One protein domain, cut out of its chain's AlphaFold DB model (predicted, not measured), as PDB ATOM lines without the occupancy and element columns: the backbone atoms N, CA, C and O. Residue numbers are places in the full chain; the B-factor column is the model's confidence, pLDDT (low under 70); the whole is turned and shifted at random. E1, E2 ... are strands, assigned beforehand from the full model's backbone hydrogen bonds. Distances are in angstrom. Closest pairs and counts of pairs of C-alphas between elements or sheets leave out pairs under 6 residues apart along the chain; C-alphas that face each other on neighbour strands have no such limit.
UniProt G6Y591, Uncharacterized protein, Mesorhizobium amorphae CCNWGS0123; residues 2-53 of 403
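Overview. This is residues 2 to 53 of the 403 residues of an uncharacterized protein of Mesorhizobium amorphae CCNWGS0123 (UniProt G6Y591). This is a chain with little regular structure: a wide loop, residues 13 to 34, folds back on itself, and beside it sits one small hairpin, E1 and E2. The two ends, Ala 2 and Ser 53, run out to opposite ends of the long axis. The printed part has 52 residues with no named helix and two named strands, E1 then E2, in an antiparallel sheet; the class is all strand, though named elements hold only 6 residues. It is only just loose, close to compact, with a radius of gyration of the C-alphas of 12.3 A, and elongated, spanning 44 by 26 by 18 A.

Along the chain. Start at C-alpha 2, (198.968, 124.090, 173.118); residues 2 to 38 hold no named element. Find C-alpha 39 at (170.881, 110.062, 160.815), where E1, residues 39 to 41, begins and runs 6.6 A. E2, residues 47 to 49, runs 7.0 A to C-alpha 49 at (167.807, 112.425, 162.753).

Arrangement. E1 and E2 form a hairpin with a tight link, antiparallel at 152 degrees. Look at C-alphas 39 and 49, which face each other at 4.3 A. N 40 and O 48, 2.8 A apart, are within hydrogen-bond range.

Size, cuts and confidence. The C-alphas of Ala 2 and Ser 53, the two farthest apart, are 46.4 A apart. The printed part has no cut, and no printed residue is under 70 in pLDDT.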
ATOM      1  N   ALA A   2     200.372 123.703 173.188       71.94
ATOM      2  CA  ALA A   2     198.968 124.090 173.118       71.94
ATOM      3  C   ALA A   2     198.173 122.942 172.479       71.94
ATOM      4  O   ALA A   2     198.541 122.464 171.406       71.94
ATOM      5  N   THR A   3     197.125 122.472 173.148       79.50
ATOM      6  CA  THR A   3     196.223 121.451 172.606       79.50
ATOM      7  C   THR A   3     195.369 122.082 171.508       79.50
ATOM      8  O   THR A   3     194.672 123.063 171.763       79.50
ATOM      9  N   LEU A   4     195.433 121.545 170.288       79.88
ATOM     10  CA  LEU A   4     194.627 122.004 169.156       79.88
ATOM     11  C   LEU A   4     193.406 121.090 169.001       79.88
ATOM     12  O   LEU A   4     193.563 119.876 168.875       79.88
ATOM     13  N   TYR A   5     192.206 121.669 168.974       80.38
ATOM     14  CA  TYR A   5     190.958 120.951 168.709       80.38
ATOM     15  C   TYR A   5     190.463 121.314 167.303       80.38
ATOM     16  O   TYR A   5     189.845 122.367 167.139       80.38
ATOM     17  N   PRO A   6     190.763 120.507 166.269       77.81
ATOM     18  CA  PRO A   6     190.221 120.745 164.939       77.81
ATOM     19  C   PRO A   6     188.701 120.568 164.980       77.81
ATOM     20  O   PRO A   6     188.196 119.515 165.371       77.81
ATOM     21  N   VAL A   7     187.975 121.614 164.596       83.62
ATOM     22  CA  VAL A   7     186.519 121.560 164.470       83.62
ATOM     23  C   VAL A   7     186.183 120.847 163.166       83.62
ATOM     24  O   VAL A   7     186.653 121.246 162.104       83.62
ATOM     25  N   GLN A   8     185.368 119.798 163.259       85.81
ATOM     26  CA  GLN A   8     184.721 119.182 162.108       85.81
ATOM     27  C   GLN A   8     183.289 119.713 162.025       85.81
ATOM     28  O   GLN A   8     182.444 119.382 162.853       85.81
ATOM     29  N   ASP A   9     183.037 120.567 161.043       85.00
ATOM     30  CA  ASP A   9     181.791 121.312 160.850       85.00
ATOM     31  C   ASP A   9     180.931 120.777 159.689       85.00
ATOM     32  O   ASP A   9     179.777 121.180 159.531       85.00
ATOM     33  N   VAL A  10     181.461 119.836 158.897       90.31
ATOM     34  CA  VAL A  10     180.817 119.285 157.696       90.31
ATOM     35  C   VAL A  10     180.785 117.751 157.733       90.31
ATOM     36  O   VAL A  10     181.784 117.093 158.019       90.31
ATOM     37  N   PHE A  11     179.635 117.173 157.372       91.81
ATOM     38  CA  PHE A  11     179.368 115.726 157.357       91.81
ATOM     39  C   PHE A  11     178.774 115.233 156.024       91.81
ATOM     40  O   PHE A  11     178.082 114.218 155.967       91.81
ATOM     41  N   THR A  12     179.005 115.947 154.920       92.19
ATOM     42  CA  THR A  12     178.378 115.679 153.608       92.19
ATOM     43  C   THR A  12     178.751 114.336 152.976       92.19
ATOM     44  O   THR A  12     178.117 113.934 152.002       92.19
ATOM     45  N   ARG A  13     179.764 113.627 153.490       90.94
ATOM     46  CA  ARG A  13     180.267 112.369 152.910       90.94
ATOM     47  C   ARG A  13     179.700 111.096 153.537       90.94
ATOM     48  O   ARG A  13     180.043 110.016 153.068       90.94
ATOM     49  N   GLY A  14     178.795 111.207 154.510       90.50
ATOM     50  CA  GLY A  14     178.132 110.036 155.092       90.50
ATOM     51  C   GLY A  14     179.067 109.178 155.943       90.50
ATOM     52  O   GLY A  14     180.106 109.648 156.408       90.50
ATOM     53  N   GLU A  15     178.672 107.924 156.167       93.56
ATOM     54  CA  GLU A  15     179.504 106.936 156.857       93.56
ATOM     55  C   GLU A  15     180.632 106.458 155.938       93.56
ATOM     56  O   GLU A  15     180.388 105.928 154.850       93.56
ATOM     57  N   ILE A  16     181.877 106.670 156.359       92.00
ATOM     58  CA  ILE A  16     183.048 106.250 155.595       92.00
ATOM     59  C   ILE A  16     183.318 104.755 155.803       92.00
ATOM     60  O   ILE A  16     183.133 104.214 156.888       92.00
ATOM     61  N   SER A  17     183.813 104.078 154.764       91.38
ATOM     62  CA  SER A  17     184.214 102.672 154.873       91.38
ATOM     63  C   SER A  17     185.244 102.467 156.000       91.38
ATOM     64  O   SER A  17     186.239 103.204 156.037       91.38
ATOM     65  N   PRO A  18     185.120 101.400 156.818       92.44
ATOM     66  CA  PRO A  18     186.100 101.061 157.853       92.44
ATOM     67  C   PRO A  18     187.551 100.976 157.364       92.44
ATOM     68  O   PRO A  18     188.486 101.280 158.100       92.44
ATOM     69  N   ARG A  19     187.764 100.633 156.085       92.00
ATOM     70  CA  ARG A  19     189.099 100.563 155.461       92.00
ATOM     71  C   ARG A  19     189.773 101.928 155.284       92.00
ATOM     72  O   ARG A  19     190.979 101.990 155.066       92.00
ATOM     73  N   LEU A  20     189.011 103.016 155.358       89.62
ATOM     74  CA  LEU A  20     189.494 104.386 155.195       89.62
ATOM     75  C   LEU A  20     189.636 105.125 156.535       89.62
ATOM     76  O   LEU A  20     190.058 106.277 156.535       89.62
ATOM     77  N   HIS A  21     189.372 104.471 157.675       89.75
ATOM     78  CA  HIS A  21     189.447 105.082 159.012       89.75
ATOM     79  C   HIS A  21     190.822 105.670 159.363       89.75
ATOM     80  O   HIS A  21     190.901 106.619 160.139       89.75
ATOM     81  N   ALA A  22     191.897 105.145 158.774       86.94
ATOM     82  CA  ALA A  22     193.256 105.643 158.980       86.94
ATOM     83  C   ALA A  22     193.707 106.660 157.912       86.94
ATOM     84  O   ALA A  22     194.802 107.214 158.000       86.94
ATOM     85  N   ARG A  23     192.896 106.927 156.878       88.44
ATOM     86  CA  ARG A  23     193.258 107.803 155.750       88.44
ATOM     87  C   ARG A  23     192.855 109.257 156.010       88.44
ATOM     88  O   ARG A  23     192.197 109.880 155.183       88.44
ATOM     89  N   GLY A  24     193.327 109.809 157.131       83.69
ATOM     90  CA  GLY A  24     193.041 111.187 157.562       83.69
ATOM     91  C   GLY A  24     193.514 112.292 156.608       83.69
ATOM     92  O   GLY A  24     193.112 113.444 156.741       83.69
ATOM     93  N   SER A  25     194.357 111.946 155.630       86.69
ATOM     94  CA  SER A  25     194.823 112.853 154.580       86.69
ATOM     95  C   SER A  25     193.818 113.075 153.449       86.69
ATOM     96  O   SER A  25     193.997 114.010 152.677       86.69
ATOM     97  N   LEU A  26     192.788 112.233 153.311       88.75
ATOM     98  CA  LEU A  26     191.792 112.394 152.254       88.75
ATOM     99  C   LEU A  26     190.820 113.525 152.600       88.75
ATOM    100  O   LEU A  26     190.283 113.567 153.704       88.75
ATOM    101  N   ASP A  27     190.494 114.380 151.634       85.25
ATOM    102  CA  ASP A  27     189.539 115.474 151.863       85.25
ATOM    103  C   ASP A  27     188.146 114.967 152.253       85.25
ATOM    104  O   ASP A  27     187.478 115.549 153.103       85.25
ATOM    105  N   LEU A  28     187.731 113.819 151.705       87.69
ATOM    106  CA  LEU A  28     186.476 113.170 152.087       87.69
ATOM    107  C   LEU A  28     186.466 112.694 153.545       87.69
ATOM    108  O   LEU A  28     185.396 112.659 154.141       87.69
ATOM    109  N   TYR A  29     187.627 112.373 154.130       89.56
ATOM    110  CA  TYR A  29     187.728 111.937 155.526       89.56
ATOM    111  C   TYR A  29     187.301 113.051 156.479       89.56
ATOM    112  O   TYR A  29     186.564 112.815 157.431       89.56
ATOM    113  N   ARG A  30     187.711 114.285 156.173       87.81
ATOM    114  CA  ARG A  30     187.402 115.479 156.971       87.81
ATOM    115  C   ARG A  30     185.919 115.854 156.946       87.81
ATOM    116  O   ARG A  30     185.483 116.617 157.794       87.81
ATOM    117  N   ALA A  31     185.160 115.322 155.986       90.44
ATOM    118  CA  ALA A  31     183.738 115.592 155.801       90.44
ATOM    119  C   ALA A  31     182.849 114.347 156.011       90.44
ATOM    120  O   ALA A  31     181.680 114.354 155.612       90.44
ATOM    121  N   ALA A  32     183.393 113.265 156.580       92.00
ATOM    122  CA  ALA A  32     182.699 111.995 156.785       92.00
ATOM    123  C   ALA A  32     182.543 111.644 158.270       92.00
ATOM    124  O   ALA A  32     183.201 112.203 159.145       92.00
ATOM    125  N   LEU A  33     181.667 110.684 158.543       91.31
ATOM    126  CA  LEU A  33     181.420 110.117 159.862       91.31
ATOM    127  C   LEU A  33     182.017 108.710 159.920       91.31
ATOM    128  O   LEU A  33     181.912 107.955 158.956       91.31
ATOM    129  N   SER A  34     182.598 108.327 161.056       91.06
ATOM    130  CA  SER A  34     183.003 106.931 161.290       91.06
ATOM    131  C   SER A  34     181.805 106.000 161.501       91.06
ATOM    132  O   SER A  34     181.915 104.800 161.274       91.06
ATOM    133  N   LYS A  35     180.670 106.548 161.958       91.50
ATOM    134  CA  LYS A  35     179.414 105.833 162.191       91.50
ATOM    135  C   LYS A  35     178.229 106.794 162.066       91.50
ATOM    136  O   LYS A  35     178.252 107.862 162.677       91.50
ATOM    137  N   CYS A  36     177.201 106.435 161.300       90.56
ATOM    138  CA  CYS A  36     176.026 107.273 161.043       90.56
ATOM    139  C   CYS A  36     174.719 106.457 161.114       90.56
ATOM    140  O   CYS A  36     174.019 106.263 160.120       90.56
ATOM    141  N   GLU A  37     174.347 105.998 162.311       91.31
ATOM    142  CA  GLU A  37     173.110 105.233 162.533       91.31
ATOM    143  C   GLU A  37     171.903 106.140 162.790       91.31
ATOM    144  O   GLU A  37     171.928 106.963 163.696       91.31
ATOM    145  N   ASN A  38     170.798 105.946 162.062       91.44
ATOM    146  CA  ASN A  38     169.557 106.723 162.229       91.44
ATOM    147  C   ASN A  38     169.719 108.247 162.044       91.44
ATOM    148  O   ASN A  38     168.909 109.025 162.554       91.44
ATOM    149  N   PHE A  39     170.708 108.677 161.260       91.44
ATOM    150  CA  PHE A  39     170.881 110.062 160.815       91.44
ATOM    151  C   PHE A  39     170.897 110.147 159.285       91.44
ATOM    152  O   PHE A  39     171.190 109.177 158.592       91.44
ATOM    153  N   VAL A  40     170.559 111.324 158.766       91.56
ATOM    154  CA  VAL A  40     170.691 111.696 157.356       91.56
ATOM    155  C   VAL A  40     171.619 112.898 157.289       91.56
ATOM    156  O   VAL A  40     171.369 113.919 157.941       91.56
ATOM    157  N   THR A  41     172.686 112.774 156.505       92.88
ATOM    158  CA  THR A  41     173.606 113.876 156.233       92.88
ATOM    159  C   THR A  41     172.948 114.867 155.280       92.88
ATOM    160  O   THR A  41     172.268 114.494 154.323       92.88
ATOM    161  N   LEU A  42     173.087 116.154 155.578       91.50
ATOM    162  CA  LEU A  42     172.526 117.219 154.761       91.50
ATOM    163  C   LEU A  42     173.581 117.698 153.760       91.50
ATOM    164  O   LEU A  42     174.746 117.834 154.134       91.50
ATOM    165  N   PRO A  43     173.190 118.063 152.525       88.75
ATOM    166  CA  PRO A  43     174.118 118.643 151.550       88.75
ATOM    167  C   PRO A  43     174.845 119.905 152.047       88.75
ATOM    168  O   PRO A  43     175.907 120.240 151.541       88.75
ATOM    169  N   HIS A  44     174.287 120.580 153.057       90.38
ATOM    170  CA  HIS A  44     174.778 121.837 153.629       90.38
ATOM    171  C   HIS A  44     175.747 121.635 154.811       90.38
ATOM    172  O   HIS A  44     176.052 122.586 155.518       90.38
ATOM    173  N   GLY A  45     176.196 120.403 155.074       88.44
ATOM    174  CA  GLY A  45     177.203 120.105 156.099       88.44
ATOM    175  C   GLY A  45     176.655 119.518 157.391       88.44
ATOM    176  O   GLY A  45     177.294 118.635 157.947       88.44
ATOM    177  N   GLY A  46     175.461 119.914 157.829       91.44
ATOM    178  CA  GLY A  46     174.850 119.374 159.047       91.44
ATOM    179  C   GLY A  46     174.352 117.927 158.928       91.44
ATOM    180  O   GLY A  46     174.315 117.330 157.851       91.44
ATOM    181  N   ILE A  47     173.884 117.382 160.048       92.69
ATOM    182  CA  ILE A  47     173.163 116.104 160.111       92.69
ATOM    183  C   ILE A  47     171.820 116.302 160.802       92.69
ATOM    184  O   ILE A  47     171.676 117.156 161.676       92.69
ATOM    185  N   ARG A  48     170.828 115.490 160.442       92.25
ATOM    186  CA  ARG A  48     169.545 115.422 161.157       92.25
ATOM    187  C   ARG A  48     169.185 113.981 161.460       92.25
ATOM    188  O   ARG A  48     169.612 113.078 160.744       92.25
ATOM    189  N   LYS A  49     168.373 113.755 162.493       92.25
ATOM    190  CA  LYS A  49     167.807 112.425 162.753       92.25
ATOM    191  C   LYS A  49     167.011 111.960 161.527       92.25
ATOM    192  O   LYS A  49     166.351 112.769 160.871       92.25
ATOM    193  N   ARG A  50     167.086 110.666 161.210       91.75
ATOM    194  CA  ARG A  50     166.258 110.040 160.174       91.75
ATOM    195  C   ARG A  50     164.788 110.255 160.530       91.75
ATOM    196  O   ARG A  50     164.425 110.205 161.704       91.75
ATOM    197  N   GLY A  51     163.951 110.476 159.515       88.94
ATOM    198  CA  GLY A  51     162.503 110.447 159.703       88.94
ATOM    199  C   GLY A  51     162.085 109.138 160.381       88.94
ATOM    200  O   GLY A  51     162.620 108.072 160.061       88.94
ATOM    201  N   GLY A  52     161.182 109.233 161.357       87.38
ATOM    202  CA  GLY A  52     160.628 108.062 162.028       87.38
ATOM    203  C   GLY A  52     159.761 107.230 161.084       87.38
ATOM    204  O   GLY A  52     159.303 107.711 160.049       87.38
ATOM    205  N   SER A  53     159.523 105.976 161.452       86.19
ATOM    206  CA  SER A  53     158.447 105.183 160.861       86.19
ATOM    207  C   SER A  53     157.115 105.575 161.497       86.19
ATOM    208  O   SER A  53     157.045 105.789 162.707       86.19
TER     209      SER A  53